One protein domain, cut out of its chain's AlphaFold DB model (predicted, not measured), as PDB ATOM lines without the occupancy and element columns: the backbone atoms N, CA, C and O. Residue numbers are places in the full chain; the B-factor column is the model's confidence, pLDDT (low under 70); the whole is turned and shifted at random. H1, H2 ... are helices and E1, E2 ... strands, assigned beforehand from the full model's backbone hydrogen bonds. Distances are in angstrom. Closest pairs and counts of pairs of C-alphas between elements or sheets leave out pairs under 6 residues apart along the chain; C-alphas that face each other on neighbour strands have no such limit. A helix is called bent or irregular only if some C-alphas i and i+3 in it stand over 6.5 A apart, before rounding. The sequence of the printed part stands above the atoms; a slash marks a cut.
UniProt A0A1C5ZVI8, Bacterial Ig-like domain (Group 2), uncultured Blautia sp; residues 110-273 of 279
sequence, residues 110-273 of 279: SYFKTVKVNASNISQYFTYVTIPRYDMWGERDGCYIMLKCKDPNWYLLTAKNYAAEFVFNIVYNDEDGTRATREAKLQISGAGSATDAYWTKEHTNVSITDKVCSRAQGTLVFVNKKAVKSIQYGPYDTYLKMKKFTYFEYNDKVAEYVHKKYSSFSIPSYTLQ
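This is residues 110 to 273 of the 279 residues of the protein "Bacterial Ig-like domain (Group 2)" of uncultured Blautia sp (UniProt A0A1C5ZVI8). A long, twisted sheet of four strands, E1, E6, E4 and E5, makes a bent wall; two separate hairpins, E2 with E3 and E7 with E8, stand with it round a space into which the tail of residues 263 to 273 runs back. H1 sits at one end, following E8. The printed part has 164 residues with eight named strands and then one named helix, in the order E1 E2 E3 E4 E5 E6 E7 E8 H1, and is mostly strand. The large sheet has the order E1 - E6 - E4 - E5 and is antiparallel throughout. The whole is compact, with a radius of gyration of the C-alphas of 17.2 A, and only just elongated, spanning 57 by 37 by 23 A.

In the large sheet, E4, residues 154 to 173, is the longest strand by residues, 34.5 A from first to last C-alpha, and bends by 121 degrees at residue 160. E6, residues 207 to 224, measures 29.5 A and bends by 111 degrees at residue 217. E5, residues 179 to 189, measures 31.9 A, and E1, residues 112 to 118, measures 19.5 A from C-alpha 112 at (341.360, 113.728, 42.146). E2, residues 126 to 134, and E3, residues 140 to 149, measure 25.0 A and 25.4 A. E7, residues 228 to 237, and E8, residues 242 to 250, measure 23.3 A and 22.3 A. H1, residues 252 to 262, measures 15.9 A and ends at C-alpha 262, (350.157, 119.945, 41.559); it is irregular, but only just: C-alphas 253 and 256 are 6.7 A apart.

E1 and E5 are the edge strands of the large sheet. E6 and E4 are antiparallel at 168 degrees, with N 165 and O 215 2.8 A apart, within hydrogen-bond range. E4 and E5 form a hairpin, with N 166 and O 186 at 2.8 A; between E1 and E6, N 115 and O 220 are at 2.8 A. In the hairpin E2 and E3, N 129 and O 146 are at 2.9 A. The closest C-alphas of E3 and E4, those of Cys 149 and Leu 156, are 7.1 A apart; E3 and E5 are near each other, with 5 pairs of C-alphas within 10 A. In the hairpin E7 and E8, N 232 and O 247 are at 2.8 A. E6 and E7 meet only through their link. H1 only grazes the large sheet, with residues 258 to 262; in its backbone, 5 of 7 O i to N i+4 pairs are within range.

The two farthest C-alphas, of Asp 176 and Lys 253, are 57.5 A apart. The printed part has no cut. The link from E5 to E6, residues 190 to 206, is long; its residues 198 to 199 pair antiparallel with 142 to 143 of E3, and residues 271 to 272 pair parallel with 147 to 148. Mean pLDDT of the printed part is 77.1; residues 189 to 205, 246 and 263 to 273 are under 70.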
ATOM      1  N   SER A 110     336.789 116.419  43.423       85.00
ATOM      2  CA  SER A 110     336.112 115.136  43.171       85.00
ATOM      3  C   SER A 110     336.730 114.318  42.032       85.00
ATOM      4  O   SER A 110     336.512 113.113  41.958       85.00
ATOM      5  N   TYR A 111     337.477 114.959  41.132       89.38
ATOM      6  CA  TYR A 111     338.197 114.283  40.056       89.38
ATOM      7  C   TYR A 111     339.594 113.826  40.455       89.38
ATOM      8  O   TYR A 111     340.273 113.231  39.625       89.38
ATOM      9  N   PHE A 112     340.032 114.095  41.683       88.69
ATOM     10  CA  PHE A 112     341.360 113.728  42.146       88.69
ATOM     11  C   PHE A 112     341.284 112.774  43.328       88.69
ATOM     12  O   PHE A 112     340.467 112.927  44.235       88.69
ATOM     13  N   LYS A 113     342.192 111.802  43.332       88.75
ATOM     14  CA  LYS A 113     342.405 110.879  44.443       88.75
ATOM     15  C   LYS A 113     343.867 110.967  44.844       88.75
ATOM     16  O   LYS A 113     344.745 110.797  44.009       88.75
ATOM     17  N   THR A 114     344.129 111.234  46.116       89.69
ATOM     18  CA  THR A 114     345.488 111.278  46.663       89.69
ATOM     19  C   THR A 114     345.673 110.119  47.624       89.69
ATOM     20  O   THR A 114     344.817 109.873  48.470       89.69
ATOM     21  N   VAL A 115     346.782 109.405  47.477       90.81
ATOM     22  CA  VAL A 115     347.068 108.180  48.216       90.81
ATOM     23  C   VAL A 115     348.501 108.222  48.717       90.81
ATOM     24  O   VAL A 115     349.418 108.417  47.927       90.81
ATOM     25  N   LYS A 116     348.698 107.969  50.011       92.56
ATOM     26  CA  LYS A 116     350.018 107.627  50.548       92.56
ATOM     27  C   LYS A 116     350.282 106.143  50.326       92.56
ATOM     28  O   LYS A 116     349.432 105.313  50.658       92.56
ATOM     29  N   VAL A 117     351.437 105.823  49.760       90.62
ATOM     30  CA  VAL A 117     351.807 104.444  49.435       90.62
ATOM     31  C   VAL A 117     352.943 103.937  50.305       90.62
ATOM     32  O   VAL A 117     353.785 104.712  50.755       90.62
ATOM     33  N   ASN A 118     352.932 102.628  50.528       92.75
ATOM     34  CA  ASN A 118     353.983 101.861  51.181       92.75
ATOM     35  C   ASN A 118     354.100 100.476  50.519       92.75
ATOM     36  O   ASN A 118     353.314 100.144  49.627       92.75
ATOM     37  N   ALA A 119     355.075  99.671  50.949       91.00
ATOM     38  CA  ALA A 119     355.326  98.349  50.370       91.00
ATOM     39  C   ALA A 119     354.094  97.420  50.420       91.00
ATOM     40  O   ALA A 119     353.857  96.664  49.482       91.00
ATOM     41  N   SER A 120     353.262  97.518  51.464       91.44
ATOM     42  CA  SER A 120     352.100  96.638  51.630       91.44
ATOM     43  C   SER A 120     350.901  97.013  50.758       91.44
ATOM     44  O   SER A 120     350.120  96.135  50.400       91.44
ATOM     45  N   ASN A 121     350.731  98.289  50.391       92.31
ATOM     46  CA  ASN A 121     349.536  98.739  49.668       92.31
ATOM     47  C   ASN A 121     349.769  99.060  48.188       92.31
ATOM     48  O   ASN A 121     348.810  99.118  47.421       92.31
ATOM     49  N   ILE A 122     351.008  99.284  47.750       87.75
ATOM     50  CA  ILE A 122     351.268  99.833  46.417       87.75
ATOM     51  C   ILE A 122     350.807  98.904  45.284       87.75
ATOM     52  O   ILE A 122     350.267  99.362  44.272       87.75
ATOM     53  N   SER A 123     350.910  97.594  45.503       87.44
ATOM     54  CA  SER A 123     350.485  96.557  44.561       87.44
ATOM     55  C   SER A 123     348.977  96.568  44.282       87.44
ATOM     56  O   SER A 123     348.536  95.983  43.294       87.44
ATOM     57  N   GLN A 124     348.155  97.255  45.085       89.75
ATOM     58  CA  GLN A 124     346.721  97.406  44.803       89.75
ATOM     59  C   GLN A 124     346.437  98.416  43.680       89.75
ATOM     60  O   GLN A 124     345.377  98.373  43.057       89.75
ATOM     61  N   TYR A 125     347.383  99.313  43.391       86.06
ATOM     62  CA  TYR A 125     347.209 100.378  42.402       86.06
ATOM     63  C   TYR A 125     347.776 100.032  41.037       86.06
ATOM     64  O   TYR A 125     347.279 100.543  40.034       86.06
ATOM     65  N   PHE A 126     348.783  99.164  40.986       84.25
ATOM     66  CA  PHE A 126     349.496  98.843  39.760       84.25
ATOM     67  C   PHE A 126     349.436  97.358  39.434       84.25
ATOM     68  O   PHE A 126     349.330  96.494  40.303       84.25
ATOM     69  N   THR A 127     349.479  97.081  38.141       82.69
ATOM     70  CA  THR A 127     349.761  95.780  37.549       82.69
ATOM     71  C   THR A 127     350.962  95.930  36.626       82.69
ATOM     72  O   THR A 127     351.369  97.045  36.303       82.69
ATOM     73  N   TYR A 128     351.508  94.812  36.179       79.88
ATOM     74  CA  TYR A 128     352.614  94.772  35.238       79.88
ATOM     75  C   TYR A 128     352.078  94.508  33.838       79.88
ATOM     76  O   TYR A 128     351.081  93.797  33.679       79.88
ATOM     77  N   VAL A 129     352.738  95.078  32.841       77.62
ATOM     78  CA  VAL A 129     352.523  94.757  31.433       77.62
ATOM     79  C   VAL A 129     353.863  94.632  30.728       77.62
ATOM     80  O   VAL A 129     354.813  95.343  31.054       77.62
ATOM     81  N   THR A 130     353.910  93.727  29.761       78.06
ATOM     82  CA  THR A 130     355.044  93.526  28.864       78.06
ATOM     83  C   THR A 130     354.796  94.302  27.578       78.06
ATOM     84  O   THR A 130     353.743  94.153  26.952       78.06
ATOM     85  N   ILE A 131     355.747  95.138  27.182       78.31
ATOM     86  CA  ILE A 131     355.696  95.918  25.946       78.31
ATOM     87  C   ILE A 131     356.780  95.405  25.006       78.31
ATOM     88  O   ILE A 131     357.937  95.354  25.416       78.31
ATOM     89  N   PRO A 132     356.444  95.049  23.759       79.12
ATOM     90  CA  PRO A 132     357.437  94.648  22.774       79.12
ATOM     91  C   PRO A 132     358.461  95.750  22.504       79.12
ATOM     92  O   PRO A 132     358.110  96.930  22.432       79.12
ATOM     93  N   ARG A 133     359.711  95.345  22.314       80.81
ATOM     94  CA  ARG A 133     360.801  96.194  21.851       80.81
ATOM     95  C   ARG A 133     361.253  95.713  20.475       80.81
ATOM     96  O   ARG A 133     361.196  94.518  20.183       80.81
ATOM     97  N   TYR A 134     361.630  96.666  19.642       80.94
ATOM     98  CA  TYR A 134     362.076  96.463  18.281       80.94
ATOM     99  C   TYR A 134     363.422  97.138  18.074       80.94
ATOM    100  O   TYR A 134     363.645  98.225  18.609       80.94
ATOM    101  N   ASP A 135     364.281  96.530  17.270       83.62
ATOM    102  CA  ASP A 135     365.558  97.106  16.878       83.62
ATOM    103  C   ASP A 135     365.405  98.201  15.801       83.62
ATOM    104  O   ASP A 135     364.303  98.599  15.403       83.62
ATOM    105  N   MET A 136     366.541  98.715  15.316       83.12
ATOM    106  CA  MET A 136     366.574  99.750  14.277       83.12
ATOM    107  C   MET A 136     366.033  99.275  12.920       83.12
ATOM    108  O   MET A 136     365.648 100.111  12.102       83.12
ATOM    109  N   TRP A 137     365.982  97.963  12.690       85.38
ATOM    110  CA  TRP A 137     365.457  97.334  11.477       85.38
ATOM    111  C   TRP A 137     363.961  97.024  11.591       85.38
ATOM    112  O   TRP A 137     363.310  96.701  10.599       85.38
ATOM    113  N   GLY A 138     363.381  97.205  12.779       80.56
ATOM    114  CA  GLY A 138     361.977  96.935  13.053       80.56
ATOM    115  C   GLY A 138     361.692  95.474  13.384       80.56
ATOM    116  O   GLY A 138     360.516  95.113  13.474       80.56
ATOM    117  N   GLU A 139     362.721  94.660  13.602       82.44
ATOM    118  CA  GLU A 139     362.581  93.301  14.115       82.44
ATOM    119  C   GLU A 139     362.393  93.345  15.629       82.44
ATOM    120  O   GLU A 139     362.968  94.188  16.316       82.44
ATOM    121  N   ARG A 140     361.552  92.460  16.172       79.00
ATOM    122  CA  ARG A 140     361.383  92.368  17.626       79.00
ATOM    123  C   ARG A 140     362.686  91.835  18.232       79.00
ATOM    124  O   ARG A 140     363.080  90.721  17.914       79.00
ATOM    125  N   ASP A 141     363.298  92.600  19.132       76.62
ATOM    126  CA  ASP A 141     364.562  92.250  19.800       76.62
ATOM    127  C   ASP A 141     364.409  92.042  21.317       76.62
ATOM    128  O   ASP A 141     365.383  91.729  22.001       76.62
ATOM    129  N   GLY A 142     363.190  92.211  21.848       76.81
ATOM    130  CA  GLY A 142     362.926  91.992  23.263       76.81
ATOM    131  C   GLY A 142     361.583  92.511  23.766       76.81
ATOM    132  O   GLY A 142     360.621  92.722  23.017       76.81
ATOM    133  N   CYS A 143     361.519  92.741  25.080       75.75
ATOM    134  CA  CYS A 143     360.397  93.416  25.722       75.75
ATOM    135  C   CYS A 143     360.836  94.265  26.924       75.75
ATOM    136  O   CYS A 143     361.878  94.029  27.533       75.75
ATOM    137  N   TYR A 144     360.009  95.249  27.270       76.50
ATOM    138  CA  TYR A 144     360.083  96.005  28.516       76.50
ATOM    139  C   TYR A 144     358.974  95.576  29.463       76.50
ATOM    140  O   TYR A 144     357.830  95.377  29.048       76.50
ATOM    141  N   ILE A 145     359.284  95.532  30.755       75.69
ATOM    142  CA  ILE A 145     358.287  95.364  31.809       75.69
ATOM    143  C   ILE A 145     357.991  96.729  32.417       75.69
ATOM    144  O   ILE A 145     358.883  97.444  32.866       75.69
ATOM    145  N   MET A 146     356.716  97.098  32.435       75.69
ATOM    146  CA  MET A 146     356.272  98.406  32.905       75.69
ATOM    147  C   MET A 146     355.082  98.283  33.851       75.69
ATOM    148  O   MET A 146     354.303  97.328  33.786       75.69
ATOM    149  N   LEU A 147     354.906  99.285  34.715       76.75
ATOM    150  CA  LEU A 147     353.718  99.385  35.554       76.75
ATOM    151  C   LEU A 147     352.575 100.062  34.806       76.75
ATOM    152  O   LEU A 147     352.738 101.116  34.195       76.75
ATOM    153  N   LYS A 148     351.384  99.493  34.949       78.00
ATOM    154  CA  LYS A 148     350.115 100.040  34.478       78.00
ATOM    155  C   LYS A 148     349.177 100.184  35.663       78.00
ATOM    156  O   LYS A 148     349.063  99.244  36.448       78.00
ATOM    157  N   CYS A 149     348.475 101.310  35.830       79.38
ATOM    158  CA  CYS A 149     347.503 101.344  36.930       79.38
ATOM    159  C   CYS A 149     346.311 100.418  36.652       79.38
ATOM    160  O   CYS A 149     345.827 100.314  35.521       79.38
ATOM    161  N   LYS A 150     345.866  99.738  37.711       85.94
ATOM    162  CA  LYS A 150     344.798  98.734  37.691       85.94
ATOM    163  C   LYS A 150     343.429  99.342  37.427       85.94
ATOM    164  O   LYS A 150     342.627  98.742  36.722       85.94
ATOM    165  N   ASP A 151     343.158 100.516  37.992       85.94
ATOM    166  CA  ASP A 151     341.845 101.142  37.870       85.94
ATOM    167  C   ASP A 151     341.668 101.763  36.470       85.94
ATOM    168  O   ASP A 151     342.397 102.698  36.116       85.94
ATOM    169  N   PRO A 152     340.700 101.285  35.665       83.56
ATOM    170  CA  PRO A 152     340.493 101.769  34.307       83.56
ATOM    171  C   PRO A 152     339.843 103.157  34.249       83.56
ATOM    172  O   PRO A 152     339.784 103.729  33.163       83.56
ATOM    173  N   ASN A 153     339.348 103.711  35.361       88.06
ATOM    174  CA  ASN A 153     338.671 105.016  35.411       88.06
ATOM    175  C   ASN A 153     339.565 106.163  35.887       88.06
ATOM    176  O   ASN A 153     339.134 107.324  35.913       88.06
ATOM    177  N   TRP A 154     340.800 105.855  36.259       86.69
ATOM    178  CA  TRP A 154     341.758 106.824  36.757       86.69
ATOM    179  C   TRP A 154     343.021 106.779  35.911       86.69
ATOM    180  O   TRP A 154     343.296 105.774  35.266       86.69
ATOM    181  N   TYR A 155     343.722 107.905  35.889       83.94
ATOM    182  CA  TYR A 155     345.077 108.074  35.391       83.94
ATOM    183  C   TYR A 155     345.974 108.418  36.578       83.94
ATOM    184  O   TYR A 155     345.577 109.251  37.401       83.94
ATOM    185  N   LEU A 156     347.178 107.847  36.678       83.44
ATOM    186  CA  LEU A 156     348.186 108.426  37.566       83.44
ATOM    187  C   LEU A 156     348.588 109.790  36.998       83.44
ATOM    188  O   LEU A 156     349.117 109.885  35.895       83.44
ATOM    189  N   LEU A 157     348.296 110.845  37.748       80.38
ATOM    190  CA  LEU A 157     348.611 112.209  37.357       80.38
ATOM    191  C   LEU A 157     350.066 112.525  37.681       80.38
ATOM    192  O   LEU A 157     350.821 112.994  36.838       80.38
ATOM    193  N   THR A 158     350.434 112.335  38.943       80.00
ATOM    194  CA  THR A 158     351.715 112.797  39.455       80.00
ATOM    195  C   THR A 158     352.039 112.130  40.785       80.00
ATOM    196  O   THR A 158     351.157 111.550  41.429       80.00
ATOM    197  N   ALA A 159     353.294 112.217  41.212       82.12
ATOM    198  CA  ALA A 159     353.732 111.705  42.494       82.12
ATOM    199  C   ALA A 159     354.645 112.706  43.218       82.12
ATOM    200  O   ALA A 159     355.305 113.540  42.603       82.12
ATOM    201  N   LYS A 160     354.672 112.629  44.551       82.75
ATOM    202  CA  LYS A 160     355.554 113.435  45.406       82.75
ATOM    203  C   LYS A 160     356.326 112.540  46.355       82.75
ATOM    204  O   LYS A 160     355.719 111.703  47.028       82.75
ATOM    205  N   ASN A 161     357.642 112.761  46.418       83.44
ATOM    206  CA  ASN A 161     358.591 111.988  47.228       83.44
ATOM    207  C   ASN A 161     358.382 110.477  47.051       83.44
ATOM    208  O   ASN A 161     358.349 109.728  48.023       83.44
ATOM    209  N   TYR A 162     358.122 110.069  45.808       83.00
ATOM    210  CA  TYR A 162     357.753 108.706  45.477       83.00
ATOM    211  C   TYR A 162     358.974 107.903  45.055       83.00
ATOM    212  O   TYR A 162     359.687 108.290  44.125       83.00
ATOM    213  N   ALA A 163     359.165 106.786  45.747       83.75
ATOM    214  CA  ALA A 163     360.136 105.764  45.417       83.75
ATOM    215  C   ALA A 163     359.509 104.394  45.682       83.75
ATOM    216  O   ALA A 163     358.862 104.208  46.715       83.75
ATOM    217  N   ALA A 164     359.700 103.449  44.774       84.31
ATOM    218  CA  ALA A 164     359.273 102.069  44.936       84.31
ATOM    219  C   ALA A 164     360.290 101.112  44.318       84.31
ATOM    220  O   ALA A 164     360.945 101.444  43.335       84.31
ATOM    221  N   GLU A 165     360.400  99.921  44.880       86.25
ATOM    222  CA  GLU A 165     361.138  98.806  44.313       86.25
ATOM    223  C   GLU A 165     360.246  97.575  44.326       86.25
ATOM    224  O   GLU A 165     359.614  97.239  45.334       86.25
ATOM    225  N   PHE A 166     360.194  96.921  43.179       84.25
ATOM    226  CA  PHE A 166     359.478  95.683  42.970       84.25
ATOM    227  C   PHE A 166     360.484  94.605  42.621       84.25
ATOM    228  O   PHE A 166     361.367  94.835  41.806       84.25
ATOM    229  N   VAL A 167     360.331  93.437  43.217       85.06
ATOM    230  CA  VAL A 167     361.067  92.223  42.891       85.06
ATOM    231  C   VAL A 167     360.052  91.245  42.319       85.06
ATOM    232  O   VAL A 167     358.934  91.149  42.829       85.06
ATOM    233  N   PHE A 168     360.386  90.591  41.218       85.44
ATOM    234  CA  PHE A 168     359.509  89.611  40.591       85.44
ATOM    235  C   PHE A 168     360.310  88.589  39.799       85.44
ATOM    236  O   PHE A 168     361.416  88.865  39.341       85.44
ATOM    237  N   ASN A 169     359.701  87.428  39.590       85.88
ATOM    238  CA  ASN A 169     360.252  86.382  38.750       85.88
ATOM    239  C   ASN A 169     359.718  86.510  37.329       85.88
ATOM    240  O   ASN A 169     358.508  86.604  37.094       85.88
ATOM    241  N   ILE A 170     360.636  86.500  36.376       82.88
ATOM    242  CA  ILE A 170     360.360  86.509  34.949       82.88
ATOM    243  C   ILE A 170     360.511  85.097  34.446       82.88
ATOM    244  O   ILE A 170     361.563  84.483  34.604       82.88
ATOM    245  N   VAL A 171     359.456  84.614  33.812       83.94
ATOM    246  CA  VAL A 171     359.412  83.299  33.201       83.94
ATOM    247  C   VAL A 171     359.345  83.478  31.694       83.94
ATOM    248  O   VAL A 171     358.487  84.215  31.198       83.94
ATOM    249  N   TYR A 172     360.241  82.803  30.984       81.88
ATOM    250  CA  TYR A 172     360.369  82.857  29.532       81.88
ATOM    251  C   TYR A 172     360.817  81.492  28.986       81.88
ATOM    252  O   TYR A 172     361.232  80.623  29.753       81.88
ATOM    253  N   ASN A 173     360.711  81.301  27.670       79.31
ATOM    254  CA  ASN A 173     361.253  80.125  26.981       79.31
ATOM    255  C   ASN A 173     362.567  80.519  26.307       79.31
ATOM    256  O   ASN A 173     362.575  81.537  25.616       79.31
ATOM    257  N   ASP A 174     363.638  79.763  26.532       72.56
ATOM    258  CA  ASP A 174     364.954  79.974  25.922       72.56
ATOM    259  C   ASP A 174     364.966  79.597  24.425       72.56
ATOM    260  O   ASP A 174     363.969  79.075  23.915       72.56
ATOM    261  N   GLU A 175     366.069  79.873  23.723       70.94
ATOM    262  CA  GLU A 175     366.230  79.586  22.277       70.94
ATOM    263  C   GLU A 175     366.038  78.092  21.942       70.94
ATOM    264  O   GLU A 175     365.585  77.730  20.859       70.94
ATOM    265  N   ASP A 176     366.323  77.203  22.895       77.50
ATOM    266  CA  ASP A 176     366.127  75.754  22.778       77.50
ATOM    267  C   ASP A 176     364.693  75.289  23.125       77.50
ATOM    268  O   ASP A 176     364.387  74.096  23.081       77.50
ATOM    269  N   GLY A 177     363.799  76.220  23.481       75.81
ATOM    270  CA  GLY A 177     362.428  75.950  23.916       75.81
ATOM    271  C   GLY A 177     362.280  75.598  25.402       75.81
ATOM    272  O   GLY A 177     361.151  75.403  25.869       75.81
ATOM    273  N   THR A 178     363.370  75.552  26.170       80.88
ATOM    274  CA  THR A 178     363.347  75.242  27.604       80.88
ATOM    275  C   THR A 178     362.754  76.400  28.407       80.88
ATOM    276  O   THR A 178     363.055  77.570  28.186       80.88
ATOM    277  N   ARG A 179     361.912  76.093  29.401       83.69
ATOM    278  CA  ARG A 179     361.342  77.109  30.296       83.69
ATOM    279  C   ARG A 179     362.368  77.541  31.345       83.69
ATOM    280  O   ARG A 179     362.730  76.754  32.216       83.69
ATOM    281  N   ALA A 180     362.756  78.810  31.321       82.75
ATOM    282  CA  ALA A 180     363.677  79.423  32.272       82.75
ATOM    283  C   ALA A 180     362.962  80.431  33.189       82.75
ATOM    284  O   ALA A 180     361.901  80.972  32.864       82.75
ATOM    285  N   THR A 181     363.531  80.667  34.373       85.69
ATOM    286  CA  THR A 181     363.046  81.669  35.337       85.69
ATOM    287  C   THR A 181     364.211  82.485  35.882       85.69
ATOM    288  O   THR A 181     365.244  81.919  36.238       85.69
ATOM    289  N   ARG A 182     364.054  83.811  35.966       82.00
ATOM    290  CA  ARG A 182     365.041  84.720  36.573       82.00
ATOM    291  C   ARG A 182     364.374  85.752  37.470       82.00
ATOM    292  O   ARG A 182     363.323  86.283  37.122       82.00
ATOM    293  N   GLU A 183     365.013  86.062  38.593       84.81
ATOM    294  CA  GLU A 183     364.620  87.194  39.433       84.81
ATOM    295  C   GLU A 183     365.018  88.506  38.747       84.81
ATOM    296  O   GLU A 183     366.135  88.651  38.249       84.81
ATOM    297  N   ALA A 184     364.109  89.474  38.754       79.00
ATOM    298  CA  ALA A 184     364.341  90.829  38.287       79.00
ATOM    299  C   ALA A 184     363.857  91.847  39.319       79.00
ATOM    300  O   ALA A 184     362.954  91.588  40.124       79.00
ATOM    301  N   LYS A 185     364.450  93.041  39.275       80.00
ATOM    302  CA  LYS A 185     364.098  94.156  40.157       80.00
ATOM    303  C   LYS A 185     363.703  95.353  39.313       80.00
ATOM    304  O   LYS A 185     364.443  95.698  38.408       80.00
ATOM    305  N   LEU A 186     362.578  95.991  39.637       77.25
ATOM    306  CA  LEU A 186     362.097  97.252  39.075       77.25
ATOM    307  C   LEU A 186     362.113  98.336  40.136       77.25
ATOM    308  O   LEU A 186     361.251  98.379  41.012       77.25
ATOM    309  N   GLN A 187     363.076  99.242  40.031       76.88
ATOM    310  CA  GLN A 187     363.110 100.456  40.835       76.88
ATOM    311  C   GLN A 187     362.357 101.563  40.107       76.88
ATOM    312  O   GLN A 187     362.436 101.668  38.887       76.88
ATOM    313  N   ILE A 188     361.617 102.388  40.844       72.62
ATOM    314  CA  ILE A 188     360.865 103.543  40.346       72.62
ATOM    315  C   ILE A 188     361.134 104.715  41.273       72.62
ATOM    316  O   ILE A 188     360.695 104.693  42.420       72.62
ATOM    317  N   SER A 189     361.819 105.747  40.786       65.06
ATOM    318  CA  SER A 189     362.012 107.001  41.523       65.06
ATOM    319  C   SER A 189     361.796 108.206  40.604       65.06
ATOM    320  O   SER A 189     362.346 108.273  39.510       65.06
ATOM    321  N   GLY A 190     360.949 109.162  40.998       58.47
ATOM    322  CA  GLY A 190     360.703 110.371  40.190       58.47
ATOM    323  C   GLY A 190     360.326 110.109  38.713       58.47
ATOM    324  O   GLY A 190     359.540 109.213  38.411       58.47
ATOM    325  N   ALA A 191     360.870 110.918  37.791       37.19
ATOM    326  CA  ALA A 191     360.655 110.837  36.333       37.19
ATOM    327  C   ALA A 191     361.573 109.808  35.630       37.19
ATOM    328  O   ALA A 191     361.838 109.919  34.430       37.19
ATOM    329  N   GLY A 192     362.095 108.834  36.372       40.44
ATOM    330  CA  GLY A 192     363.258 108.060  35.967       40.44
ATOM    331  C   GLY A 192     363.338 106.721  36.671       40.44
ATOM    332  O   GLY A 192     363.978 106.674  37.711       40.44
ATOM    333  N   SER A 193     362.734 105.673  36.099       40.06
ATOM    334  CA  SER A 193     363.370 104.349  35.980       40.06
ATOM    335  C   SER A 193     362.410 103.295  35.403       40.06
ATOM    336  O   SER A 193     361.337 103.021  35.942       40.06
ATOM    337  N   ALA A 194     362.827 102.716  34.278       42.91
ATOM    338  CA  ALA A 194     362.424 101.396  33.816       42.91
ATOM    339  C   ALA A 194     363.574 100.445  34.151       42.91
ATOM    340  O   ALA A 194     364.733 100.863  34.096       42.91
ATOM    341  N   THR A 195     363.275  99.197  34.481       45.19
ATOM    342  CA  THR A 195     364.309  98.168  34.583       45.19
ATOM    343  C   THR A 195     364.251  97.262  33.379       45.19
ATOM    344  O   THR A 195     363.172  96.861  32.943       45.19
ATOM    345  N   ASP A 196     365.455  97.018  32.875       46.88
ATOM    346  CA  ASP A 196     365.883  95.976  31.960       46.88
ATOM    347  C   ASP A 196     365.028  95.826  30.698       46.88
ATOM    348  O   ASP A 196     363.972  95.197  30.668       46.88
ATOM    349  N   ALA A 197     365.542  96.414  29.614       46.12
ATOM    350  CA  ALA A 197     365.297  95.878  28.285       46.12
ATOM    351  C   ALA A 197     365.830  94.440  28.287       46.12
ATOM    352  O   ALA A 197     367.017  94.234  28.542       46.12
ATOM    353  N   TYR A 198     364.965  93.456  28.056       51.62
ATOM    354  CA  TYR A 198     365.415  92.077  27.882       51.62
ATOM    355  C   TYR A 198     365.992  91.939  26.477       51.62
ATOM    356  O   TYR A 198     365.305  92.252  25.508       51.62
ATOM    357  N   TRP A 199     367.260  91.534  26.395       50.28
ATOM    358  CA  TRP A 199     368.060  91.469  25.171       50.28
ATOM    359  C   TRP A 199     368.123  90.046  24.631       50.28
ATOM    360  O   TRP A 199     369.172  89.415  24.705       50.28
ATOM    361  N   THR A 200     367.024  89.523  24.103       46.72
ATOM    362  CA  THR A 200     367.059  88.252  23.367       46.72
ATOM    363  C   THR A 200     365.900  88.198  22.377       46.72
ATOM    364  O   THR A 200     364.755  88.544  22.686       46.72
ATOM    365  N   LYS A 201     366.222  87.758  21.156       46.50
ATOM    366  CA  LYS A 201     365.367  87.793  19.960       46.50
ATOM    367  C   LYS A 201     364.053  87.004  20.081       46.50
ATOM    368  O   LYS A 201     363.128  87.279  19.320       46.50
ATOM    369  N   GLU A 202     363.923  86.067  21.025       51.72
ATOM    370  CA  GLU A 202     362.871  85.035  20.959       51.72
ATOM    371  C   GLU A 202     361.883  84.961  22.138       51.72
ATOM    372  O   GLU A 202     360.933  84.175  22.105       51.72
ATOM    373  N   HIS A 203     361.969  85.823  23.156       55.75
ATOM    374  CA  HIS A 203     361.029  85.748  24.287       55.75
ATOM    375  C   HIS A 203     359.705  86.471  23.995       55.75
ATOM    376  O   HIS A 203     359.406  87.558  24.492       55.75
ATOM    377  N   THR A 204     358.872  85.848  23.166       53.00
ATOM    378  CA  THR A 204     357.522  86.328  22.830       53.00
ATOM    379  C   THR A 204     356.487  86.043  23.927       53.00
ATOM    380  O   THR A 204     355.471  86.736  23.985       53.00
ATOM    381  N   ASN A 205     356.781  85.104  24.839       62.97
ATOM    382  CA  ASN A 205     355.904  84.648  25.926       62.97
ATOM    383  C   ASN A 205     356.516  84.911  27.312       62.97
ATOM    384  O   ASN A 205     356.775  83.989  28.083       62.97
ATOM    385  N   VAL A 206     356.760  86.182  27.630       74.69
ATOM    386  CA  VAL A 206     357.229  86.584  28.962       74.69
ATOM    387  C   VAL A 206     356.052  86.656  29.931       74.69
ATOM    388  O   VAL A 206     355.077  87.370  29.692       74.69
ATOM    389  N   SER A 207     356.152  85.954  31.058       79.25
ATOM    390  CA  SER A 207     355.194  86.064  32.160       79.25
ATOM    391  C   SER A 207     355.883  86.467  33.462       79.25
ATOM    392  O   SER A 207     357.066  86.210  33.667       79.25
ATOM    393  N   ILE A 208     355.138  87.154  34.330       80.88
ATOM    394  CA  ILE A 208     355.655  87.724  35.579       80.88
ATOM    395  C   ILE A 208     354.957  87.051  36.757       80.88
ATOM    396  O   ILE A 208     353.722  87.097  36.864       80.88
ATOM    397  N   THR A 209     355.752  86.500  37.665       83.69
ATOM    398  CA  THR A 209     355.352  85.757  38.870       83.69
ATOM    399  C   THR A 209     356.043  86.330  40.112       83.69
ATOM    400  O   THR A 209     356.841  87.258  39.989       83.69
ATOM    401  N   ASP A 210     355.658  85.872  41.307       83.56
ATOM    402  CA  ASP A 210     356.294  86.232  42.591       83.56
ATOM    403  C   ASP A 210     356.507  87.739  42.804       83.56
ATOM    404  O   ASP A 210     357.578  88.219  43.159       83.56
ATOM    405  N   LYS A 211     355.446  88.509  42.542       85.31
ATOM    406  CA  LYS A 211     355.454  89.978  42.558       85.31
ATOM    407  C   LYS A 211     355.477  90.500  43.990       85.31
ATOM    408  O   LYS A 211     354.433  90.563  44.642       85.31
ATOM    409  N   VAL A 212     356.635  90.954  44.447       85.19
ATOM    410  CA  VAL A 212     356.825  91.539  45.776       85.19
ATOM    411  C   VAL A 212     357.233  92.999  45.636       85.19
ATOM    412  O   VAL A 212     358.083  93.346  44.826       85.19
ATOM    413  N   CYS A 213     356.642  93.888  46.432       86.56
ATOM    414  CA  CYS A 213     357.215  95.217  46.623       86.56
ATOM    415  C   CYS A 213     358.117  95.175  47.857       86.56
ATOM    416  O   CYS A 213     357.621  94.999  48.967       86.56
ATOM    417  N   SER A 214     359.430  95.314  47.662       85.62
ATOM    418  CA  SER A 214     360.419  95.264  48.749       85.62
ATOM    419  C   SER A 214     360.441  96.565  49.553       85.62
ATOM    420  O   SER A 214     360.599  96.556  50.772       85.62
ATOM    421  N   ARG A 215     360.246  97.704  48.882       86.75
ATOM    422  CA  ARG A 215     360.187  99.033  49.496       86.75
ATOM    423  C   ARG A 215     359.302  99.950  48.673       86.75
ATOM    424  O   ARG A 215     359.425 100.001  47.456       86.75
ATOM    425  N   ALA A 216     358.449 100.725  49.329       89.19
ATOM    426  CA  ALA A 216     357.773 101.843  48.688       89.19
ATOM    427  C   ALA A 216     357.461 102.942  49.694       89.19
ATOM    428  O   ALA A 216     357.179 102.671  50.861       89.19
ATOM    429  N   GLN A 217     357.492 104.182  49.222       90.88
ATOM    430  CA  GLN A 217     357.085 105.362  49.968       90.88
ATOM    431  C   GLN A 217     356.637 106.470  49.019       90.88
ATOM    432  O   GLN A 217     356.980 106.481  47.837       90.88
ATOM    433  N   GLY A 218     355.887 107.427  49.558       88.38
ATOM    434  CA  GLY A 218     355.513 108.652  48.863       88.38
ATOM    435  C   GLY A 218     354.014 108.820  48.701       88.38
ATOM    436  O   GLY A 218     353.200 108.157  49.346       88.38
ATOM    437  N   THR A 219     353.641 109.779  47.863       87.56
ATOM    438  CA  THR A 219     352.243 110.115  47.599       87.56
ATOM    439  C   THR A 219     351.957 110.055  46.112       87.56
ATOM    440  O   THR A 219     352.613 110.742  45.332       87.56
ATOM    441  N   LEU A 220     350.942 109.284  45.739       86.88
ATOM    442  CA  LEU A 220     350.388 109.228  44.395       86.88
ATOM    443  C   LEU A 220     349.165 110.134  44.302       86.88
ATOM    444  O   LEU A 220     348.317 110.162  45.201       86.88
ATOM    445  N   VAL A 221     349.046 110.848  43.193       86.31
ATOM    446  CA  VAL A 221     347.859 111.617  42.842       86.31
ATOM    447  C   VAL A 221     347.316 111.054  41.545       86.31
ATOM    448  O   VAL A 221     348.017 110.999  40.540       86.31
ATOM    449  N   PHE A 222     346.053 110.660  41.566       87.19
ATOM    450  CA  PHE A 222     345.319 110.188  40.408       87.19
ATOM    451  C   PHE A 222     344.323 111.245  39.953       87.19
ATOM    452  O   PHE A 222     343.753 111.963  40.782       87.19
ATOM    453  N   VAL A 223     344.070 111.292  38.650       87.00
ATOM    454  CA  VAL A 223     343.011 112.089  38.032       87.00
ATOM    455  C   VAL A 223     342.004 111.173  37.345       87.00
ATOM    456  O   VAL A 223     342.365 110.216  36.669       87.00
ATOM    457  N   ASN A 224     340.719 111.439  37.533       89.56
ATOM    458  CA  ASN A 224     339.657 110.677  36.897       89.56
ATOM    459  C   ASN A 224     339.616 110.983  35.393       89.56
ATOM    460  O   ASN A 224     339.683 112.153  35.004       89.56
ATOM    461  N   LYS A 225     339.412 109.967  34.545       88.12
ATOM    462  CA  LYS A 225     339.373 110.150  33.081       88.12
ATOM    463  C   LYS A 225     338.349 111.192  32.628       88.12
ATOM    464  O   LYS A 225     338.599 111.912  31.674       88.12
ATOM    465  N   LYS A 226     337.231 111.347  33.347       88.81
ATOM    466  CA  LYS A 226     336.181 112.341  33.038       88.81
ATOM    467  C   LYS A 226     336.664 113.797  33.113       88.81
ATOM    468  O   LYS A 226     335.986 114.689  32.605       88.81
ATOM    469  N   ALA A 227     337.785 114.055  33.785       88.94
ATOM    470  CA  ALA A 227     338.395 115.380  33.868       88.94
ATOM    471  C   ALA A 227     339.387 115.667  32.731       88.94
ATOM    472  O   ALA A 227     339.736 116.832  32.514       88.94
ATOM    473  N   VAL A 228     339.828 114.622  32.029       86.94
ATOM    474  CA  VAL A 228     340.774 114.687  30.918       86.94
ATOM    475  C   VAL A 228     339.983 114.839  29.622       86.94
ATOM    476  O   VAL A 228     339.123 114.024  29.303       86.94
ATOM    477  N   LYS A 229     340.262 115.916  28.894       86.44
ATOM    478  CA  LYS A 229     339.671 116.225  27.591       86.44
ATOM    479  C   LYS A 229     340.392 115.470  26.482       86.44
ATOM    480  O   LYS A 229     339.754 114.888  25.612       86.44
ATOM    481  N   SER A 230     341.718 115.524  26.507       83.19
ATOM    482  CA  SER A 230     342.581 114.857  25.544       83.19
ATOM    483  C   SER A 230     343.907 114.495  26.203       83.19
ATOM    484  O   SER A 230     344.253 114.983  27.284       83.19
ATOM    485  N   ILE A 231     344.645 113.612  25.551       80.44
ATOM    486  CA  ILE A 231     345.992 113.247  25.946       80.44
ATOM    487  C   ILE A 231     346.944 113.769  24.881       80.44
ATOM    488  O   ILE A 231     346.752 113.508  23.694       80.44
ATOM    489  N   GLN A 232     347.968 114.490  25.320       77.88
ATOM    490  CA  GLN A 232     349.083 114.873  24.477       77.88
ATOM    491  C   GLN A 232     350.140 113.779  24.536       77.88
ATOM    492  O   GLN A 232     350.519 113.300  25.612       77.88
ATOM    493  N   TYR A 233     350.592 113.387  23.353       77.38
ATOM    494  CA  TYR A 233     351.638 112.403  23.175       77.38
ATOM    495  C   TYR A 233     352.860 113.066  22.548       77.38
ATOM    496  O   TYR A 233     352.747 113.949  21.699       77.38
ATOM    497  N   GLY A 234     354.030 112.633  22.992       72.81
ATOM    498  CA  GLY A 234     355.317 112.997  22.434       72.81
ATOM    499  C   GLY A 234     355.601 112.276  21.115       72.81
ATOM    500  O   GLY A 234     354.718 111.611  20.556       72.81
ATOM    501  N   PRO A 235     356.838 112.407  20.609       78.62
ATOM    502  CA  PRO A 235     357.243 111.771  19.366       78.62
ATOM    503  C   PRO A 235     357.077 110.249  19.430       78.62
ATOM    504  O   PRO A 235     357.048 109.635  20.502       78.62
ATOM    505  N   TYR A 236     356.946 109.660  18.246       78.94
ATOM    506  CA  TYR A 236     356.872 108.220  18.079       78.94
ATOM    507  C   TYR A 236     358.187 107.572  18.507       78.94
ATOM    508  O   TYR A 236     359.251 107.923  17.999       78.94
ATOM    509  N   ASP A 237     358.100 106.639  19.449       79.75
ATOM    510  CA  ASP A 237     359.233 105.823  19.846       79.75
ATOM    511  C   ASP A 237     359.389 104.683  18.836       79.75
ATOM    512  O   ASP A 237     358.529 103.807  18.729       79.75
ATOM    513  N   THR A 238     360.477 104.721  18.071       79.75
ATOM    514  CA  THR A 238     360.752 103.756  17.002       79.75
ATOM    515  C   THR A 238     361.050 102.354  17.527       79.75
ATOM    516  O   THR A 238     360.780 101.396  16.804       79.75
ATOM    517  N   TYR A 239     361.540 102.240  18.767       79.12
ATOM    518  CA  TYR A 239     361.871 100.972  19.421       79.12
ATOM    519  C   TYR A 239     360.651 100.351  20.090       79.12
ATOM    520  O   TYR A 239     360.468  99.146  20.041       79.12
ATOM    521  N   LEU A 240     359.790 101.151  20.719       78.88
ATOM    522  CA  LEU A 240     358.558 100.639  21.341       78.88
ATOM    523  C   LEU A 240     357.385 100.563  20.366       78.88
ATOM    524  O   LEU A 240     356.332 100.031  20.709       78.88
ATOM    525  N   LYS A 241     357.534 101.165  19.182       79.50
ATOM    526  CA  LYS A 241     356.473 101.369  18.190       79.50
ATOM    527  C   LYS A 241     355.219 102.026  18.798       79.50
ATOM    528  O   LYS A 241     354.090 101.744  18.396       79.50
ATOM    529  N   MET A 242     355.402 102.943  19.752       77.00
ATOM    530  CA  MET A 242     354.322 103.624  20.481       77.00
ATOM    531  C   MET A 242     354.634 105.102  20.714       77.00
ATOM    532  O   MET A 242     355.792 105.512  20.735       77.00
ATOM    533  N   LYS A 243     353.604 105.921  20.944       72.56
ATOM    534  CA  LYS A 243     353.804 107.316  21.362       72.56
ATOM    535  C   LYS A 243     353.858 107.423  22.886       72.56
ATOM    536  O   LYS A 243     352.995 106.888  23.581       72.56
ATOM    537  N   LYS A 244     354.854 108.145  23.406       70.88
ATOM    538  CA  LYS A 244     355.006 108.393  24.848       70.88
ATOM    539  C   LYS A 244     354.007 109.444  25.321       70.88
ATOM    540  O   LYS A 244     353.895 110.503  24.716       70.88
ATOM    541  N   PHE A 245     353.297 109.177  26.409       71.25
ATOM    542  CA  PHE A 245     352.456 110.177  27.067       71.25
ATOM    543  C   PHE A 245     353.298 111.369  27.556       71.25
ATOM    544  O   PHE A 245     354.307 111.159  28.229       71.25
ATOM    545  N   THR A 246     352.888 112.607  27.251       69.00
ATOM    546  CA  THR A 246     353.592 113.822  27.706       69.00
ATOM    547  C   THR A 246     352.779 114.641  28.699       69.00
ATOM    548  O   THR A 246     353.310 115.035  29.737       69.00
ATOM    549  N   TYR A 247     351.500 114.910  28.419       71.00
ATOM    550  CA  TYR A 247     350.649 115.710  29.303       71.00
ATOM    551  C   TYR A 247     349.150 115.469  29.061       71.00
ATOM    552  O   TYR A 247     348.727 115.116  27.963       71.00
ATOM    553  N   PHE A 248     348.319 115.695  30.081       77.12
ATOM    554  CA  PHE A 248     346.857 115.662  29.959       77.12
ATOM    555  C   PHE A 248     346.306 117.049  29.637       77.12
ATOM    556  O   PHE A 248     346.463 117.979  30.425       77.12
ATOM    557  N   GLU A 249     345.554 117.189  28.550       81.25
ATOM    558  CA  GLU A 249     344.703 118.362  28.376       81.25
ATOM    559  C   GLU A 249     343.450 118.180  29.237       81.25
ATOM    560  O   GLU A 249     342.672 117.243  29.048       81.25
ATOM    561  N   TYR A 250     343.244 119.067  30.204       83.81
ATOM    562  CA  TYR A 250     342.070 119.024  31.071       83.81
ATOM    563  C   TYR A 250     340.934 119.872  30.517       83.81
ATOM    564  O   TYR A 250     341.143 120.827  29.772       83.81
ATOM    565  N   ASN A 251     339.720 119.589  30.981       82.25
ATOM    566  CA  ASN A 251     338.612 120.523  30.814       82.25
ATOM    567  C   ASN A 251     338.974 121.886  31.440       82.25
ATOM    568  O   ASN A 251     339.554 121.917  32.529       82.25
ATOM    569  N   ASP A 252     338.553 122.999  30.825       73.56
ATOM    570  CA  ASP A 252     338.934 124.376  31.211       73.56
ATOM    571  C   ASP A 252     338.802 124.673  32.716       73.56
ATOM    572  O   ASP A 252     339.553 125.456  33.285       73.56
ATOM    573  N   LYS A 253     337.838 124.029  33.385       71.81
ATOM    574  CA  LYS A 253     337.559 124.220  34.817       71.81
ATOM    575  C   LYS A 253     338.501 123.461  35.761       71.81
ATOM    576  O   LYS A 253     338.492 123.725  36.959       71.81
ATOM    577  N   VAL A 254     339.233 122.472  35.255       82.00
ATOM    578  CA  VAL A 254     340.144 121.605  36.017       82.00
ATOM    579  C   VAL A 254     341.598 122.043  35.819       82.00
ATOM    580  O   VAL A 254     342.389 121.943  36.756       82.00
ATOM    581  N   ALA A 255     341.930 122.591  34.645       79.50
ATOM    582  CA  ALA A 255     343.287 123.001  34.275       79.50
ATOM    583  C   ALA A 255     343.940 123.953  35.298       79.50
ATOM    584  O   ALA A 255     345.049 123.690  35.763       79.50
ATOM    585  N   GLU A 256     343.232 125.008  35.716       75.62
ATOM    586  CA  GLU A 256     343.747 125.987  36.689       75.62
ATOM    587  C   GLU A 256     344.058 125.344  38.053       75.62
ATOM    588  O   GLU A 256     345.069 125.652  38.686       75.62
ATOM    589  N   TYR A 257     343.228 124.395  38.497       80.81
ATOM    590  CA  TYR A 257     343.437 123.698  39.766       80.81
ATOM    591  C   TYR A 257     344.639 122.762  39.724       80.81
ATOM    592  O   TYR A 257     345.394 122.712  40.695       80.81
ATOM    593  N   VAL A 258     344.832 122.041  38.614       80.19
ATOM    594  CA  VAL A 258     346.005 121.176  38.433       80.19
ATOM    595  C   VAL A 258     347.275 122.009  38.501       80.19
ATOM    596  O   VAL A 258     348.157 121.703  39.304       80.19
ATOM    597  N   HIS A 259     347.324 123.102  37.739       73.75
ATOM    598  CA  HIS A 259     348.475 123.995  37.735       73.75
ATOM    599  C   HIS A 259     348.745 124.586  39.125       73.75
ATOM    600  O   HIS A 259     349.877 124.576  39.594       73.75
ATOM    601  N   LYS A 260     347.719 125.039  39.851       76.19
ATOM    602  CA  LYS A 260     347.916 125.630  41.181       76.19
ATOM    603  C   LYS A 260     348.325 124.612  42.250       76.19
ATOM    604  O   LYS A 260     349.105 124.946  43.137       76.19
ATOM    605  N   LYS A 261     347.754 123.404  42.230       79.31
ATOM    606  CA  LYS A 261     347.876 122.441  43.337       79.31
ATOM    607  C   LYS A 261     348.987 121.416  43.143       79.31
ATOM    608  O   LYS A 261     349.546 120.944  44.132       79.31
ATOM    609  N   TYR A 262     349.281 121.063  41.897       76.94
ATOM    610  CA  TYR A 262     350.157 119.945  41.559       76.94
ATOM    611  C   TYR A 262     351.334 120.340  40.660       76.94
ATOM    612  O   TYR A 262     352.100 119.466  40.281       76.94
ATOM    613  N   SER A 263     351.535 121.631  40.357       69.62
ATOM    614  CA  SER A 263     352.700 122.103  39.580       69.62
ATOM    615  C   SER A 263     354.051 121.747  40.195       69.62
ATOM    616  O   SER A 263     355.036 121.655  39.475       69.62
ATOM    617  N   SER A 264     354.106 121.541  41.512       69.38
ATOM    618  CA  SER A 264     355.319 121.141  42.231       69.38
ATOM    619  C   SER A 264     355.539 119.627  42.298       69.38
ATOM    620  O   SER A 264     356.501 119.179  42.919       69.38
ATOM    621  N   PHE A 265     354.644 118.827  41.717       64.56
ATOM    622  CA  PHE A 265     354.756 117.373  41.696       64.56
ATOM    623  C   PHE A 265     355.304 116.924  40.331       64.56
ATOM    624  O   PHE A 265     355.046 117.558  39.308       64.56
ATOM    625  N   SER A 266     356.058 115.825  40.298       63.69
ATOM    626  CA  SER A 266     356.630 115.279  39.062       63.69
ATOM    627  C   SER A 266     355.738 114.185  38.474       63.69
ATOM    628  O   SER A 266     355.140 113.383  39.197       63.69
ATOM    629  N   ILE A 267     355.589 114.156  37.148       60.34
ATOM    630  CA  ILE A 267     354.849 113.090  36.458       60.34
ATOM    631  C   ILE A 267     355.774 111.867  36.352       60.34
ATOM    632  O   ILE A 267     356.856 111.991  35.774       60.34
ATOM    633  N   PRO A 268     355.392 110.690  36.880       57.94
ATOM    634  CA  PRO A 268     356.172 109.473  36.693       57.94
ATOM    635  C   PRO A 268     356.055 109.020  35.236       57.94
ATOM    636  O   PRO A 268     355.018 108.516  34.810       57.94
ATOM    637  N   SER A 269     357.123 109.195  34.470       53.78
ATOM    638  CA  SER A 269     357.214 108.884  33.033       53.78
ATOM    639  C   SER A 269     356.994 107.403  32.690       53.78
ATOM    640  O   SER A 269     356.640 107.090  31.557       53.78
ATOM    641  N   TYR A 270     357.155 106.497  33.663       52.69
ATOM    642  CA  TYR A 270     357.115 105.039  33.458       52.69
ATOM    643  C   TYR A 270     355.876 104.344  34.035       52.69
ATOM    644  O   TYR A 270     355.756 103.122  33.940       52.69
ATOM    645  N   THR A 271     354.933 105.090  34.618       52.91
ATOM    646  CA  THR A 271     353.620 104.521  34.945       52.91
ATOM    647  C   THR A 271     352.692 104.715  33.751       52.91
ATOM    648  O   THR A 271     352.193 105.811  33.500       52.91
ATOM    649  N   LEU A 272     352.455 103.643  33.004       53.03
ATOM    650  CA  LEU A 272     351.587 103.647  31.834       53.03
ATOM    651  C   LEU A 272     350.141 103.855  32.270       53.03
ATOM    652  O   LEU A 272     349.619 103.007  32.992       53.03
ATOM    653  N   GLN A 273     349.441 104.866  31.750       54.62
ATOM    654  CA  GLN A 273     347.984 104.731  31.630       54.62
ATOM    655  C   GLN A 273     347.331 105.339  30.393       54.62
ATOM    656  O   GLN A 273     346.131 105.127  30.227       54.62
TER     657      GLN A 273